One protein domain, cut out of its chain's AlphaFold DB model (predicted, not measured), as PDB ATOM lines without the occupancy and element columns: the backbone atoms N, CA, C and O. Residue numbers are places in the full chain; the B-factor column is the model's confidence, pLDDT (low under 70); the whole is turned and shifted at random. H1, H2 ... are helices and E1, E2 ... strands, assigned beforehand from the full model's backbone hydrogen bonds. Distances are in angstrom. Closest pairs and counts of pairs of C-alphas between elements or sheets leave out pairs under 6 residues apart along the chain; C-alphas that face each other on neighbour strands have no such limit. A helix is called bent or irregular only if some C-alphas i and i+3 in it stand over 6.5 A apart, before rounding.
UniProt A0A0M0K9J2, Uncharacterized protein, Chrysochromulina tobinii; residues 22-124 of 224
ATOM      1  N   ASN A  22      41.725  27.324 128.668       71.62
ATOM      2  CA  ASN A  22      41.734  27.575 130.110       71.62
ATOM      3  C   ASN A  22      40.479  27.051 130.822       71.62
ATOM      4  O   ASN A  22      40.170  27.505 131.924       71.62
ATOM      5  N   GLN A  23      39.712  26.163 130.190       71.94
ATOM      6  CA  GLN A  23      38.552  25.532 130.809       71.94
ATOM      7  C   GLN A  23      38.686  24.022 130.797       71.94
ATOM      8  O   GLN A  23      39.253  23.436 129.882       71.94
ATOM      9  N   THR A  24      38.201  23.407 131.870       83.06
ATOM     10  CA  THR A  24      38.190  21.959 132.017       83.06
ATOM     11  C   THR A  24      36.748  21.499 131.979       83.06
ATOM     12  O   THR A  24      35.988  21.715 132.923       83.06
ATOM     13  N   GLU A  25      36.370  20.876 130.873       90.69
ATOM     14  CA  GLU A  25      35.129  20.133 130.766       90.69
ATOM     15  C   GLU A  25      35.323  18.715 131.310       90.69
ATOM     16  O   GLU A  25      36.231  17.985 130.914       90.69
ATOM     17  N   ILE A  26      34.447  18.311 132.225       94.44
ATOM     18  CA  ILE A  26      34.440  16.978 132.821       94.44
ATOM     19  C   ILE A  26      33.305  16.186 132.188       94.44
ATOM     20  O   ILE A  26      32.148  16.608 132.230       94.44
ATOM     21  N   TYR A  27      33.620  15.025 131.619       94.94
ATOM     22  CA  TYR A  27      32.594  14.096 131.163       94.94
ATOM     23  C   TYR A  27      31.846  13.512 132.364       94.94
ATOM     24  O   TYR A  27      32.452  12.955 133.278       94.94
ATOM     25  N   MET A  28      30.523  13.635 132.355       97.62
ATOM     26  CA  MET A  28      29.642  13.214 133.447       97.62
ATOM     27  C   MET A  28      28.910  11.899 133.147       97.62
ATOM     28  O   MET A  28      28.165  11.417 133.998       97.62
ATOM     29  N   GLY A  29      29.108  11.319 131.960       96.81
ATOM     30  CA  GLY A  29      28.409  10.119 131.502       96.81
ATOM     31  C   GLY A  29      27.285  10.417 130.512       96.81
ATOM     32  O   GLY A  29      27.199  11.505 129.940       96.81
ATOM     33  N   VAL A  30      26.421   9.421 130.316       96.50
ATOM     34  CA  VAL A  30      25.262   9.506 129.421       96.50
ATOM     35  C   VAL A  30      24.004   9.806 130.234       96.50
ATOM     36  O   VAL A  30      23.717   9.122 131.214       96.50
ATOM     37  N   GLU A  31      23.226  10.794 129.802       96.75
ATOM     38  CA  GLU A  31      21.943  11.182 130.396       96.75
ATOM     39  C   GLU A  31      20.867  11.255 129.304       96.75
ATOM     40  O   GLU A  31      21.156  11.601 128.159       96.75
ATOM     41  N   ASN A  32      19.620  10.912 129.630       95.75
ATOM     42  CA  ASN A  32      18.514  11.008 128.678       95.75
ATOM     43  C   ASN A  32      17.845  12.387 128.790       95.75
ATOM     44  O   ASN A  32      17.311  12.727 129.844       95.75
ATOM     45  N   VAL A  33      17.860  13.162 127.703       94.56
ATOM     46  CA  VAL A  33      17.249  14.494 127.622       94.56
ATOM     47  C   VAL A  33      16.172  14.476 126.549       94.56
ATOM     48  O   VAL A  33      16.468  14.270 125.376       94.56
ATOM     49  N   ALA A  34      14.914  14.676 126.949       90.12
ATOM     50  CA  ALA A  34      13.759  14.668 126.046       90.12
ATOM     51  C   ALA A  34      13.671  13.415 125.137       90.12
ATOM     52  O   ALA A  34      13.232  13.494 123.993       90.12
ATOM     53  N   GLY A  35      14.097  12.248 125.636       90.56
ATOM     54  CA  GLY A  35      14.112  10.991 124.877       90.56
ATOM     55  C   GLY A  35      15.391  10.757 124.061       90.56
ATOM     56  O   GLY A  35      15.546   9.686 123.475       90.56
ATOM     57  N   VAL A  36      16.319  11.717 124.038       91.44
ATOM     58  CA  VAL A  36      17.602  11.623 123.340       91.44
ATOM     59  C   VAL A  36      18.689  11.188 124.326       91.44
ATOM     60  O   VAL A  36      18.893  11.862 125.338       91.44
ATOM     61  N   PRO A  37      19.421  10.087 124.073       94.25
ATOM     62  CA  PRO A  37      20.596   9.765 124.868       94.25
ATOM     63  C   PRO A  37      21.714  10.758 124.536       94.25
ATOM     64  O   PRO A  37      22.137  10.867 123.380       94.25
ATOM     65  N   CYS A  38      22.200  11.458 125.558       95.31
ATOM     66  CA  CYS A  38      23.180  12.527 125.431       95.31
ATOM     67  C   CYS A  38      24.431  12.261 126.266       95.31
ATOM     68  O   CYS A  38      24.343  11.947 127.448       95.31
ATOM     69  N   ASP A  39      25.593  12.479 125.665       95.62
ATOM     70  CA  ASP A  39      26.852  12.676 126.362       95.62
ATOM     71  C   ASP A  39      26.820  14.013 127.102       95.62
ATOM     72  O   ASP A  39      26.674  15.081 126.494       95.62
ATOM     73  N   LYS A  40      26.948  13.944 128.428       96.38
ATOM     74  CA  LYS A  40      26.931  15.106 129.309       96.38
ATOM     75  C   LYS A  40      28.345  15.539 129.654       96.38
ATOM     76  O   LYS A  40      29.134  14.762 130.191       96.38
ATOM     77  N   TRP A  41      28.626  16.814 129.437       96.31
ATOM     78  CA  TRP A  41      29.881  17.456 129.812       96.31
ATOM     79  C   TRP A  41      29.595  18.614 130.751       96.31
ATOM     80  O   TRP A  41      28.708  19.417 130.486       96.31
ATOM     81  N   ARG A  42      30.349  18.723 131.841       95.44
ATOM     82  CA  ARG A  42      30.202  19.787 132.831       95.44
ATOM     83  C   ARG A  42      31.410  20.707 132.808       95.44
ATOM     84  O   ARG A  42      32.532  20.243 132.966       95.44
ATOM     85  N   SER A  43      31.169  22.006 132.692       93.38
ATOM     86  CA  SER A  43      32.165  23.054 132.917       93.38
ATOM     87  C   SER A  43      31.788  23.854 134.157       93.38
ATOM     88  O   SER A  43      30.627  24.223 134.344       93.38
ATOM     89  N   VAL A  44      32.768  24.125 135.012       90.94
ATOM     90  CA  VAL A  44      32.625  25.056 136.133       90.94
ATOM     91  C   VAL A  44      33.453  26.286 135.809       90.94
ATOM     92  O   VAL A  44      34.649  26.191 135.549       90.94
ATOM     93  N   GLN A  45      32.805  27.443 135.811       88.50
ATOM     94  CA  GLN A  45      33.428  28.713 135.490       88.50
ATOM     95  C   GLN A  45      33.284  29.651 136.682       88.50
ATOM     96  O   GLN A  45      32.174  29.903 137.157       88.50
ATOM     97  N   ASP A  46      34.415  30.177 137.137       86.81
ATOM     98  CA  ASP A  46      34.471  31.278 138.088       86.81
ATOM     99  C   ASP A  46      35.136  32.472 137.398       86.81
ATOM    100  O   ASP A  46      36.279  32.400 136.943       86.81
ATOM    101  N   ASP A  47      34.390  33.559 137.264       78.38
ATOM    102  CA  ASP A  47      34.897  34.815 136.736       78.38
ATOM    103  C   ASP A  47      35.307  35.699 137.914       78.38
ATOM    104  O   ASP A  47      34.551  36.568 138.356       78.38
ATOM    105  N   GLY A  48      36.510  35.446 138.439       79.25
ATOM    106  CA  GLY A  48      37.058  36.086 139.640       79.25
ATOM    107  C   GLY A  48      36.866  37.610 139.713       79.25
ATOM    108  O   GLY A  48      36.380  38.094 140.735       79.25
ATOM    109  N   PRO A  49      37.140  38.390 138.646       76.31
ATOM    110  CA  PRO A  49      36.911  39.839 138.636       76.31
ATOM    111  C   PRO A  49      35.458  40.258 138.867       76.31
ATOM    112  O   PRO A  49      35.188  41.407 139.219       76.31
ATOM    113  N   THR A  50      34.506  39.363 138.622       73.75
ATOM    114  CA  THR A  50      33.079  39.657 138.719       73.75
ATOM    115  C   THR A  50      32.359  38.831 139.779       73.75
ATOM    116  O   THR A  50      31.182  39.082 140.049       73.75
ATOM    117  N   GLY A  51      33.070  37.890 140.407       80.00
ATOM    118  CA  GLY A  51      32.557  36.991 141.434       80.00
ATOM    119  C   GLY A  51      31.401  36.127 140.943       80.00
ATOM    120  O   GLY A  51      30.569  35.715 141.757       80.00
ATOM    121  N   VAL A  52      31.281  35.929 139.626       83.56
ATOM    122  CA  VAL A  52      30.254  35.086 139.016       83.56
ATOM    123  C   VAL A  52      30.741  33.653 139.040       83.56
ATOM    124  O   VAL A  52      31.782  33.342 138.478       83.56
ATOM    125  N   GLN A  53      29.934  32.787 139.638       88.88
ATOM    126  CA  GLN A  53      30.186  31.354 139.681       88.88
ATOM    127  C   GLN A  53      29.059  30.654 138.953       88.88
ATOM    128  O   GLN A  53      27.891  30.833 139.311       88.88
ATOM    129  N   GLN A  54      29.399  29.881 137.931       91.56
ATOM    130  CA  GLN A  54      28.423  29.163 137.130       91.56
ATOM    131  C   GLN A  54      28.899  27.761 136.775       91.56
ATOM    132  O   GLN A  54      30.077  27.504 136.543       91.56
ATOM    133  N   THR A  55      27.940  26.852 136.722       94.69
ATOM    134  CA  THR A  55      28.090  25.496 136.219       94.69
ATOM    135  C   THR A  55      27.269  25.389 134.949       94.69
ATOM    136  O   THR A  55      26.103  25.790 134.921       94.69
ATOM    137  N   ILE A  56      27.901  24.880 133.900       94.88
ATOM    138  CA  ILE A  56      27.297  24.689 132.591       94.88
ATOM    139  C   ILE A  56      27.367  23.203 132.267       94.88
ATOM    140  O   ILE A  56      28.457  22.643 132.169       94.88
ATOM    141  N   ASP A  57      26.203  22.590 132.100       96.62
ATOM    142  CA  ASP A  57      26.053  21.229 131.610       96.62
ATOM    143  C   ASP A  57      25.686  21.280 130.123       96.62
ATOM    144  O   ASP A  57      24.633  21.794 129.734       96.62
ATOM    145  N   TYR A  58      26.577  20.750 129.296       95.38
ATOM    146  CA  TYR A  58      26.409  20.591 127.860       95.38
ATOM    147  C   TYR A  58      25.921  19.178 127.560       95.38
ATOM    148  O   TYR A  58      26.483  18.206 128.066       95.38
ATOM    149  N   TYR A  59      24.908  19.071 126.707       95.38
ATOM    150  CA  TYR A  59      24.322  17.802 126.299       95.38
ATOM    151  C   TYR A  59      24.416  17.665 124.784       95.38
ATOM    152  O   TYR A  59      23.758  18.397 124.037       95.38
ATOM    153  N   PHE A  60      25.224  16.709 124.340       93.31
ATOM    154  CA  PHE A  60      25.375  16.345 122.934       93.31
ATOM    155  C   PHE A  60      24.812  14.951 122.715       93.31
ATOM    156  O   PHE A  60      25.022  14.092 123.560       93.31
ATOM    157  N   SER A  61      24.130  14.686 121.603       92.50
ATOM    158  CA  SER A  61      23.661  13.326 121.317       92.50
ATOM    159  C   SER A  61      24.824  12.324 121.327       92.50
ATOM    160  O   SER A  61      25.943  12.643 120.912       92.50
ATOM    161  N   THR A  62      24.592  11.099 121.812       91.44
ATOM    162  CA  THR A  62      25.654  10.082 121.775       91.44
ATOM    163  C   THR A  62      25.971   9.710 120.330       91.44
ATOM    164  O   THR A  62      25.082   9.685 119.467       91.44
ATOM    165  N   ALA A  63      27.241   9.384 120.068       77.00
ATOM    166  CA  ALA A  63      27.788   9.248 118.718       77.00
ATOM    167  C   ALA A  63      27.071   8.221 117.818       77.00
ATOM    168  O   ALA A  63      27.268   8.246 116.611       77.00
ATOM    169  N   ASN A  64      26.207   7.347 118.343       71.44
ATOM    170  CA  ASN A  64      25.474   6.322 117.584       71.44
ATOM    171  C   ASN A  64      23.971   6.279 117.905       71.44
ATOM    172  O   ASN A  64      23.306   5.286 117.634       71.44
ATOM    173  N   SER A  65      23.423   7.347 118.476       70.06
ATOM    174  CA  SER A  65      22.041   7.395 118.968       70.06
ATOM    175  C   SER A  65      20.949   7.380 117.888       70.06
ATOM    176  O   SER A  65      19.770   7.431 118.220       70.06
ATOM    177  N   GLY A  66      21.307   7.392 116.599       70.06
ATOM    178  CA  GLY A  66      20.371   7.660 115.498       70.06
ATOM    179  C   GLY A  66      19.946   9.133 115.407       70.06
ATOM    180  O   GLY A  66      19.519   9.575 114.344       70.06
ATOM    181  N   TRP A  67      20.169   9.924 116.464       66.75
ATOM    182  CA  TRP A  67      20.018  11.380 116.496       66.75
ATOM    183  C   TRP A  67      21.241  12.052 115.874       66.75
ATOM    184  O   TRP A  67      22.035  12.729 116.532       66.75
ATOM    185  N   ARG A  68      21.411  11.801 114.578       64.75
ATOM    186  CA  ARG A  68      22.397  12.449 113.720       64.75
ATOM    187  C   ARG A  68      21.655  13.329 112.729       64.75
ATOM    188  O   ARG A  68      20.624  12.928 112.192       64.75
ATOM    189  N   TRP A  69      22.173  14.526 112.479       64.25
ATOM    190  CA  TRP A  69      21.614  15.369 111.429       64.25
ATOM    191  C   TRP A  69      22.093  14.884 110.051       64.25
ATOM    192  O   TRP A  69      23.236  14.436 109.943       64.25
ATOM    193  N   PRO A  70      21.282  15.002 108.981       53.94
ATOM    194  CA  PRO A  70      21.681  14.601 107.630       53.94
ATOM    195  C   PRO A  70      22.890  15.358 107.056       53.94
ATOM    196  O   PRO A  70      23.452  14.918 106.054       53.94
ATOM    197  N   SER A  71      23.310  16.483 107.657       57.81
ATOM    198  CA  SER A  71      24.568  17.140 107.275       57.81
ATOM    199  C   SER A  71      25.730  16.229 107.673       57.81
ATOM    200  O   SER A  71      25.996  16.046 108.863       57.81
ATOM    201  N   ALA A  72      26.391  15.652 106.670       53.62
ATOM    202  CA  ALA A  72      27.210  14.436 106.702       53.62
ATOM    203  C   ALA A  72      28.445  14.420 107.637       53.62
ATOM    204  O   ALA A  72      29.272  13.513 107.541       53.62
ATOM    205  N   HIS A  73      28.618  15.406 108.518       56.38
ATOM    206  CA  HIS A  73      29.879  15.656 109.223       56.38
ATOM    207  C   HIS A  73      29.762  15.827 110.745       56.38
ATOM    208  O   HIS A  73      30.793  15.904 111.407       56.38
ATOM    209  N   ALA A  74      28.557  15.835 111.329       65.94
ATOM    210  CA  ALA A  74      28.407  15.795 112.789       65.94
ATOM    211  C   ALA A  74      28.163  14.366 113.283       65.94
ATOM    212  O   ALA A  74      27.116  13.774 113.022       65.94
ATOM    213  N   SER A  75      29.111  13.829 114.052       77.06
ATOM    214  CA  SER A  75      28.924  12.594 114.823       77.06
ATOM    215  C   SER A  75      27.991  12.790 116.025       77.06
ATOM    216  O   SER A  75      27.392  11.821 116.483       77.06
ATOM    217  N   GLN A  76      27.847  14.029 116.502       85.56
ATOM    218  CA  GLN A  76      27.014  14.425 117.637       85.56
ATOM    219  C   GLN A  76      26.336  15.762 117.341       85.56
ATOM    220  O   GLN A  76      26.932  16.629 116.698       85.56
ATOM    221  N   VAL A  77      25.110  15.950 117.829       87.50
ATOM    222  CA  VAL A  77      24.385  17.226 117.719       87.50
ATOM    223  C   VAL A  77      24.157  17.834 119.102       87.50
ATOM    224  O   VAL A  77      23.919  17.084 120.051       87.50
ATOM    225  N   PRO A  78      24.225  19.167 119.259       90.56
ATOM    226  CA  PRO A  78      23.833  19.813 120.504       90.56
ATOM    227  C   PRO A  78      22.327  19.632 120.715       90.56
ATOM    228  O   PRO A  78      21.541  19.870 119.800       90.56
ATOM    229  N   VAL A  79      21.937  19.216 121.918       92.25
ATOM    230  CA  VAL A  79      20.532  18.989 122.292       92.25
ATOM    231  C   VAL A  79      20.091  20.013 123.327       92.25
ATOM    232  O   VAL A  79      19.052  20.651 123.174       92.25
ATOM    233  N   MET A  80      20.902  20.214 124.366       94.81
ATOM    234  CA  MET A  80      20.571  21.118 125.462       94.81
ATOM    235  C   MET A  80      21.827  21.726 126.090       94.81
ATOM    236  O   MET A  80      22.895  21.113 126.112       94.81
ATOM    237  N   LEU A  81      21.681  22.927 126.641       94.62
ATOM    238  CA  LEU A  81      22.634  23.548 127.553       94.62
ATOM    239  C   LEU A  81      21.882  23.994 128.803       94.62
ATOM    240  O   LEU A  81      20.960  24.806 128.721       94.62
ATOM    241  N   SER A  82      22.284  23.470 129.958       95.94
ATOM    242  CA  SER A  82      21.772  23.898 131.259       95.94
ATOM    243  C   SER A  82      22.834  24.718 131.964       95.94
ATOM    244  O   SER A  82      23.963  24.274 132.150       95.94
ATOM    245  N   LEU A  83      22.481  25.937 132.338       94.06
ATOM    246  CA  LEU A  83      23.345  26.855 133.049       94.06
ATOM    247  C   LEU A  83      22.706  27.166 134.392       94.06
ATOM    248  O   LEU A  83      21.590  27.679 134.455       94.06
ATOM    249  N   THR A  84      23.454  26.945 135.461       95.44
ATOM    250  CA  THR A  84      23.089  27.375 136.811       95.44
ATOM    251  C   THR A  84      24.217  28.196 137.387       95.44
ATOM    252  O   THR A  84      25.377  27.808 137.282       95.44
ATOM    253  N   GLY A  85      23.907  29.317 138.022       93.19
ATOM    254  CA  GLY A  85      24.949  30.143 138.602       93.19
ATOM    255  C   GLY A  85      24.452  31.113 139.650       93.19
ATOM    256  O   GLY A  85      23.263  31.210 139.958       93.19
ATOM    257  N   SER A  86      25.404  31.846 140.206       90.88
ATOM    258  CA  SER A  86      25.146  32.944 141.119       90.88
ATOM    259  C   SER A  86      26.036  34.130 140.783       90.88
ATOM    260  O   SER A  86      27.196  33.978 140.398       90.88
ATOM    261  N   ARG A  87      25.481  35.330 140.939       87.94
ATOM    262  CA  ARG A  87      26.194  36.593 140.735       87.94
ATOM    263  C   ARG A  87      25.919  37.554 141.889       87.94
ATOM    264  O   ARG A  87      24.823  37.496 142.447       87.94
ATOM    265  N   PRO A  88      26.842  38.463 142.226       86.81
ATOM    266  CA  PRO A  88      26.557  39.552 143.158       86.81
ATOM    267  C   PRO A  88      25.412  40.453 142.656       86.81
ATOM    268  O   PRO A  88      25.334  40.751 141.463       86.81
ATOM    269  N   ASN A  89      24.557  40.941 143.561       85.00
ATOM    270  CA  ASN A  89      23.463  41.887 143.250       85.00
ATOM    271  C   ASN A  89      23.935  43.318 142.945       85.00
ATOM    272  O   ASN A  89      23.133  44.208 142.678       85.00
ATOM    273  N   GLY A  90      25.241  43.552 142.996       77.56
ATOM    274  CA  GLY A  90      25.876  44.838 142.768       77.56
ATOM    275  C   GLY A  90      27.384  44.706 142.944       77.56
ATOM    276  O   GLY A  90      27.866  43.687 143.435       77.56
ATOM    277  N   ARG A  91      28.129  45.748 142.559       67.56
ATOM    278  CA  ARG A  91      29.599  45.721 142.456       67.56
ATOM    279  C   ARG A  91      30.317  45.305 143.751       67.56
ATOM    280  O   ARG A  91      31.390  44.732 143.657       67.56
ATOM    281  N   ASN A  92      29.698  45.525 144.916       70.88
ATOM    282  CA  ASN A  92      30.241  45.200 146.243       70.88
ATOM    283  C   ASN A  92      29.223  44.468 147.142       70.88
ATOM    284  O   ASN A  92      29.270  44.586 148.364       70.88
ATOM    285  N   SER A  93      28.233  43.785 146.559       77.38
ATOM    286  CA  SER A  93      27.191  43.129 147.355       77.38
ATOM    287  C   SER A  93      27.620  41.732 147.798       77.38
ATOM    288  O   SER A  93      28.063  40.930 146.979       77.38
ATOM    289  N   THR A  94      27.421  41.415 149.078       82.19
ATOM    290  CA  THR A  94      27.479  40.036 149.589       82.19
ATOM    291  C   THR A  94      26.223  39.242 149.226       82.19
ATOM    292  O   THR A  94      26.264  38.013 149.175       82.19
ATOM    293  N   ALA A  95      25.114  39.927 148.928       87.12
ATOM    294  CA  ALA A  95      23.886  39.297 148.469       87.12
ATOM    295  C   ALA A  95      24.057  38.804 147.027       87.12
ATOM    296  O   ALA A  95      24.472  39.552 146.134       87.12
ATOM    297  N   ARG A  96      23.716  37.533 146.805       87.50
ATOM    298  CA  ARG A  96      23.860  36.864 145.510       87.50
ATOM    299  C   ARG A  96      22.493  36.580 144.898       87.50
ATOM    300  O   ARG A  96      21.602  36.079 145.577       87.50
ATOM    301  N   HIS A  97      22.350  36.847 143.606       89.00
ATOM    302  CA  HIS A  97      21.215  36.412 142.798       89.00
ATOM    303  C   HIS A  97      21.567  35.101 142.112       89.00
ATOM    304  O   HIS A  97      22.522  35.034 141.331       89.00
ATOM    305  N   GLN A  98      20.777  34.074 142.398       92.81
ATOM    306  CA  GLN A  98      20.850  32.792 141.714       92.81
ATOM    307  C   GLN A  98      20.077  32.859 140.401       92.81
ATOM    308  O   GLN A  98      19.073  33.558 140.290       92.81
ATOM    309  N   TYR A  99      20.562  32.159 139.387       90.38
ATOM    310  CA  TYR A  99      19.903  32.093 138.094       90.38
ATOM    311  C   TYR A  99      20.070  30.710 137.481       90.38
ATOM    312  O   TYR A  99      21.079  30.032 137.691       90.38
ATOM    313  N   MET A 100      19.061  30.319 136.711       93.50
ATOM    314  CA  MET A 100      19.052  29.099 135.925       93.50
ATOM    315  C   MET A 100      18.545  29.430 134.526       93.50
ATOM    316  O   MET A 100      17.516  30.090 134.369       93.50
ATOM    317  N   HIS A 101      19.276  28.978 133.518       92.25
ATOM    318  CA  HIS A 101      18.902  29.087 132.120       92.25
ATOM    319  C   HIS A 101      19.013  27.711 131.484       92.25
ATOM    320  O   HIS A 101      20.010  27.022 131.665       92.25
ATOM    321  N   VAL A 102      17.992  27.330 130.730       94.25
ATOM    322  CA  VAL A 102      18.003  26.114 129.923       94.25
ATOM    323  C   VAL A 102      17.799  26.543 128.482       94.25
ATOM    324  O   VAL A 102      16.870  27.294 128.182       94.25
ATOM    325  N   TYR A 103      18.701  26.109 127.612       93.12
ATOM    326  CA  TYR A 103      18.643  26.335 126.177       93.12
ATOM    327  C   TYR A 103      18.467  24.988 125.502       93.12
ATOM    328  O   TYR A 103      19.308  24.106 125.659       93.12
ATOM    329  N   GLU A 104      17.384  24.839 124.757       92.38
ATOM    330  CA  GLU A 104      17.138  23.667 123.926       92.38
ATOM    331  C   GLU A 104      17.501  24.011 122.484       92.38
ATOM    332  O   GLU A 104      17.146  25.079 121.976       92.38
ATOM    333  N   PHE A 105      18.238  23.119 121.832       88.06
ATOM    334  CA  PHE A 105      18.667  23.302 120.455       88.06
ATOM    335  C   PHE A 105      17.834  22.407 119.544       88.06
ATOM    336  O   PHE A 105      17.839  21.185 119.663       88.06
ATOM    337  N   GLY A 106      17.125  23.035 118.608       83.94
ATOM    338  CA  GLY A 106      16.409  22.365 117.527       83.94
ATOM    339  C   GLY A 106      16.981  22.766 116.170       83.94
ATOM    340  O   GLY A 106      17.580  23.830 116.036       83.94
ATOM    341  N   HIS A 107      16.773  21.920 115.156       78.94
ATOM    342  CA  HIS A 107      17.148  22.201 113.761       78.94
ATOM    343  C   HIS A 107      18.628  22.576 113.556       78.94
ATOM    344  O   HIS A 107      18.955  23.422 112.724       78.94
ATOM    345  N   PHE A 108      19.530  21.949 114.314       78.25
ATOM    346  CA  PHE A 108      20.963  22.197 114.200       78.25
ATOM    347  C   PHE A 108      21.509  21.740 112.841       78.25
ATOM    348  O   PHE A 108      21.320  20.595 112.440       78.25
ATOM    349  N   THR A 109      22.253  22.617 112.167       74.25
ATOM    350  CA  THR A 109      22.970  22.314 110.922       74.25
ATOM    351  C   THR A 109      24.453  22.608 111.080       74.25
ATOM    352  O   THR A 109      24.823  23.656 111.612       74.25
ATOM    353  N   VAL A 110      25.310  21.714 110.583       71.62
ATOM    354  CA  VAL A 110      26.760  21.935 110.598       71.62
ATOM    355  C   VAL A 110      27.166  22.904 109.493       71.62
ATOM    356  O   VAL A 110      26.811  22.730 108.328       71.62
ATOM    357  N   GLY A 111      27.979  23.893 109.863       66.88
ATOM    358  CA  GLY A 111      28.580  24.834 108.929       66.88
ATOM    359  C   GLY A 111      27.574  25.785 108.285       66.88
ATOM    360  O   GLY A 111      26.410  25.881 108.666       66.88
ATOM    361  N   LEU A 112      28.046  26.504 107.272       63.97
ATOM    362  CA  LEU A 112      27.216  27.398 106.467       63.97
ATOM    363  C   LEU A 112      26.484  26.634 105.353       63.97
ATOM    364  O   LEU A 112      26.010  27.247 104.406       63.97
ATOM    365  N   GLU A 113      26.383  25.301 105.420       56.97
ATOM    366  CA  GLU A 113      25.763  24.509 104.350       56.97
ATOM    367  C   GLU A 113      24.284  24.844 104.140       56.97
ATOM    368  O   GLU A 113      23.786  24.727 103.024       56.97
ATOM    369  N   GLN A 114      23.599  25.366 105.159       54.84
ATOM    370  CA  GLN A 114      22.244  25.910 105.017       54.84
ATOM    371  C   GLN A 114      22.174  27.083 104.012       54.84
ATOM    372  O   GLN A 114      21.114  27.377 103.465       54.84
ATOM    373  N   TYR A 115      23.315  27.711 103.711       56.88
ATOM    374  CA  TYR A 115      23.470  28.814 102.765       56.88
ATOM    375  C   TYR A 115      23.878  28.365 101.352       56.88
ATOM    376  O   TYR A 115      24.090  29.214 100.484       56.88
ATOM    377  N   ARG A 116      23.925  27.050 101.062       54.81
ATOM    378  CA  ARG A 116      24.216  26.524  99.706       54.81
ATOM    379  C   ARG A 116      23.293  27.082  98.616       54.81
ATOM    380  O   ARG A 116      23.659  27.051  97.448       54.81
ATOM    381  N   HIS A 117      22.135  27.630  98.984       60.66
ATOM    382  CA  HIS A 117      21.174  28.255  98.074       60.66
ATOM    383  C   HIS A 117      21.439  29.748  97.780       60.66
ATOM    384  O   HIS A 117      20.514  30.473  97.431       60.66
ATOM    385  N   GLY A 118      22.684  30.223  97.907       58.03
ATOM    386  CA  GLY A 118      23.080  31.571  97.466       58.03
ATOM    387  C   GLY A 118      22.798  32.694  98.468       58.03
ATOM    388  O   GLY A 118      22.890  33.869  98.121       58.03
ATOM    389  N   TRP A 119      22.482  32.355  99.718       61.69
ATOM    390  CA  TRP A 119      22.321  33.347 100.776       61.69
ATOM    391  C   TRP A 119      23.693  33.818 101.269       61.69
ATOM    392  O   TRP A 119      24.521  33.029 101.721       61.69
ATOM    393  N   ASN A 120      23.951  35.121 101.178       62.62
ATOM    394  CA  ASN A 120      25.211  35.704 101.620       62.62
ATOM    395  C   ASN A 120      25.216  35.854 103.153       62.62
ATOM    396  O   ASN A 120      24.581  36.745 103.716       62.62
ATOM    397  N   VAL A 121      25.972  34.971 103.810       63.50
ATOM    398  CA  VAL A 121      26.162  34.880 105.271       63.50
ATOM    399  C   VAL A 121      26.632  36.179 105.919       63.50
ATOM    400  O   VAL A 121      26.386  36.394 107.105       63.50
ATOM    401  N   ASN A 122      27.261  37.072 105.148       63.88
ATOM    402  CA  ASN A 122      27.692  38.361 105.664       63.88
ATOM    403  C   ASN A 122      26.495  39.230 106.057       63.88
ATOM    404  O   ASN A 122      26.619  40.012 106.994       63.88
ATOM    405  N   HIS A 123      25.321  39.076 105.434       65.75
ATOM    406  CA  HIS A 123      24.147  39.877 105.796       65.75
ATOM    407  C   HIS A 123      23.514  39.450 107.123       65.75
ATOM    408  O   HIS A 123      23.025  40.316 107.841       65.75
ATOM    409  N   THR A 124      23.567  38.166 107.496       67.62
ATOM    410  CA  THR A 124      22.957  37.673 108.749       67.62
ATOM    411  C   THR A 124      23.582  38.318 109.987       67.62
ATOM    412  O   THR A 124      22.897  38.570 110.974       67.62
TER     413      THR A 124
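Overview. This is residues 22 to 124 of the 224 residues of an uncharacterized protein of Chrysochromulina tobinii (UniProt A0A0M0K9J2). The printed part is a single twisted and curled sheet of five long strands, a wall with no named helix on either face, and a tail with two short helices, H1 and H2, leads away beyond the end of E5. The edge strand E1 bends sharply, and a long loop, residues 62 to 77, extends beyond the same end of the sheet as the tail. The 103 printed residues hold five named strands followed by two named helices, in the chain order E1 E2 E3 E4 E5 H1 H2, which is also the strands' order across the sheet, all antiparallel. The class is mostly strand, and the five strands form a meander, each the antiparallel neighbour of the one before. The whole is loose, with a radius of gyration of the C-alphas of 17.5 A and spans of 52 by 38 by 26 A.

Along the chain. E1, residues 25 to 33, begins with C-alpha 25 at (35.129, 20.133, 130.766), is 19.0 A long and bends by 74 degrees at residue 30. E2, residues 36 to 47, is 31.9 A long and bends by 54 degrees at residue 39. E3, residues 52 to 61, is 28.8 A long. E4, residues 78 to 88, is 30.2 A long. E5, residues 96 to 104, is 26.2 A long and ends with C-alpha 104 at (17.138, 23.667, 123.926). H1, residues 111 to 115, is 8.9 A long and irregular, with C-alphas 111 and 114 7.5 A apart. H2, residues 121 to 124, is 5.5 A long and ends with C-alpha 124 at (22.957, 37.673, 108.749).

Arrangement. E1 and E2 form a hairpin at 141 degrees between directions, with N 28 and O 40 2.8 A apart. E2 and E3 form a hairpin at 160 degrees, with N 43 and O 56 2.8 A apart. E3 and E4 form a hairpin at 173 degrees, with N 57 and O 82 2.8 A apart. E4 and E5 form a hairpin at 170 degrees, with N 83 and O 101 2.8 A apart. The edge strands E1 and E5 are apart. H1 and H2 are not on the sheet; they are close but not clearly touching, their closest C-alphas, those of Tyr 115 and Val 121, being 7.1 A apart. H1 has 0 of 1 O i to N i+4 pairs within hydrogen-bond range and 1 of 2 O i to N i+3 pairs; H2 is too short for an O i to N i+4 pair.

Size, cuts and confidence. The two C-alphas farthest apart, those of Thr 94 and His 117, are 53.2 A apart. The printed part has no cut. The link from E3 to E4, 16 residues, is long. The mean pLDDT of the printed part is 81.9, and residues 67 to 74, 91 and 111 to 124 are under 70.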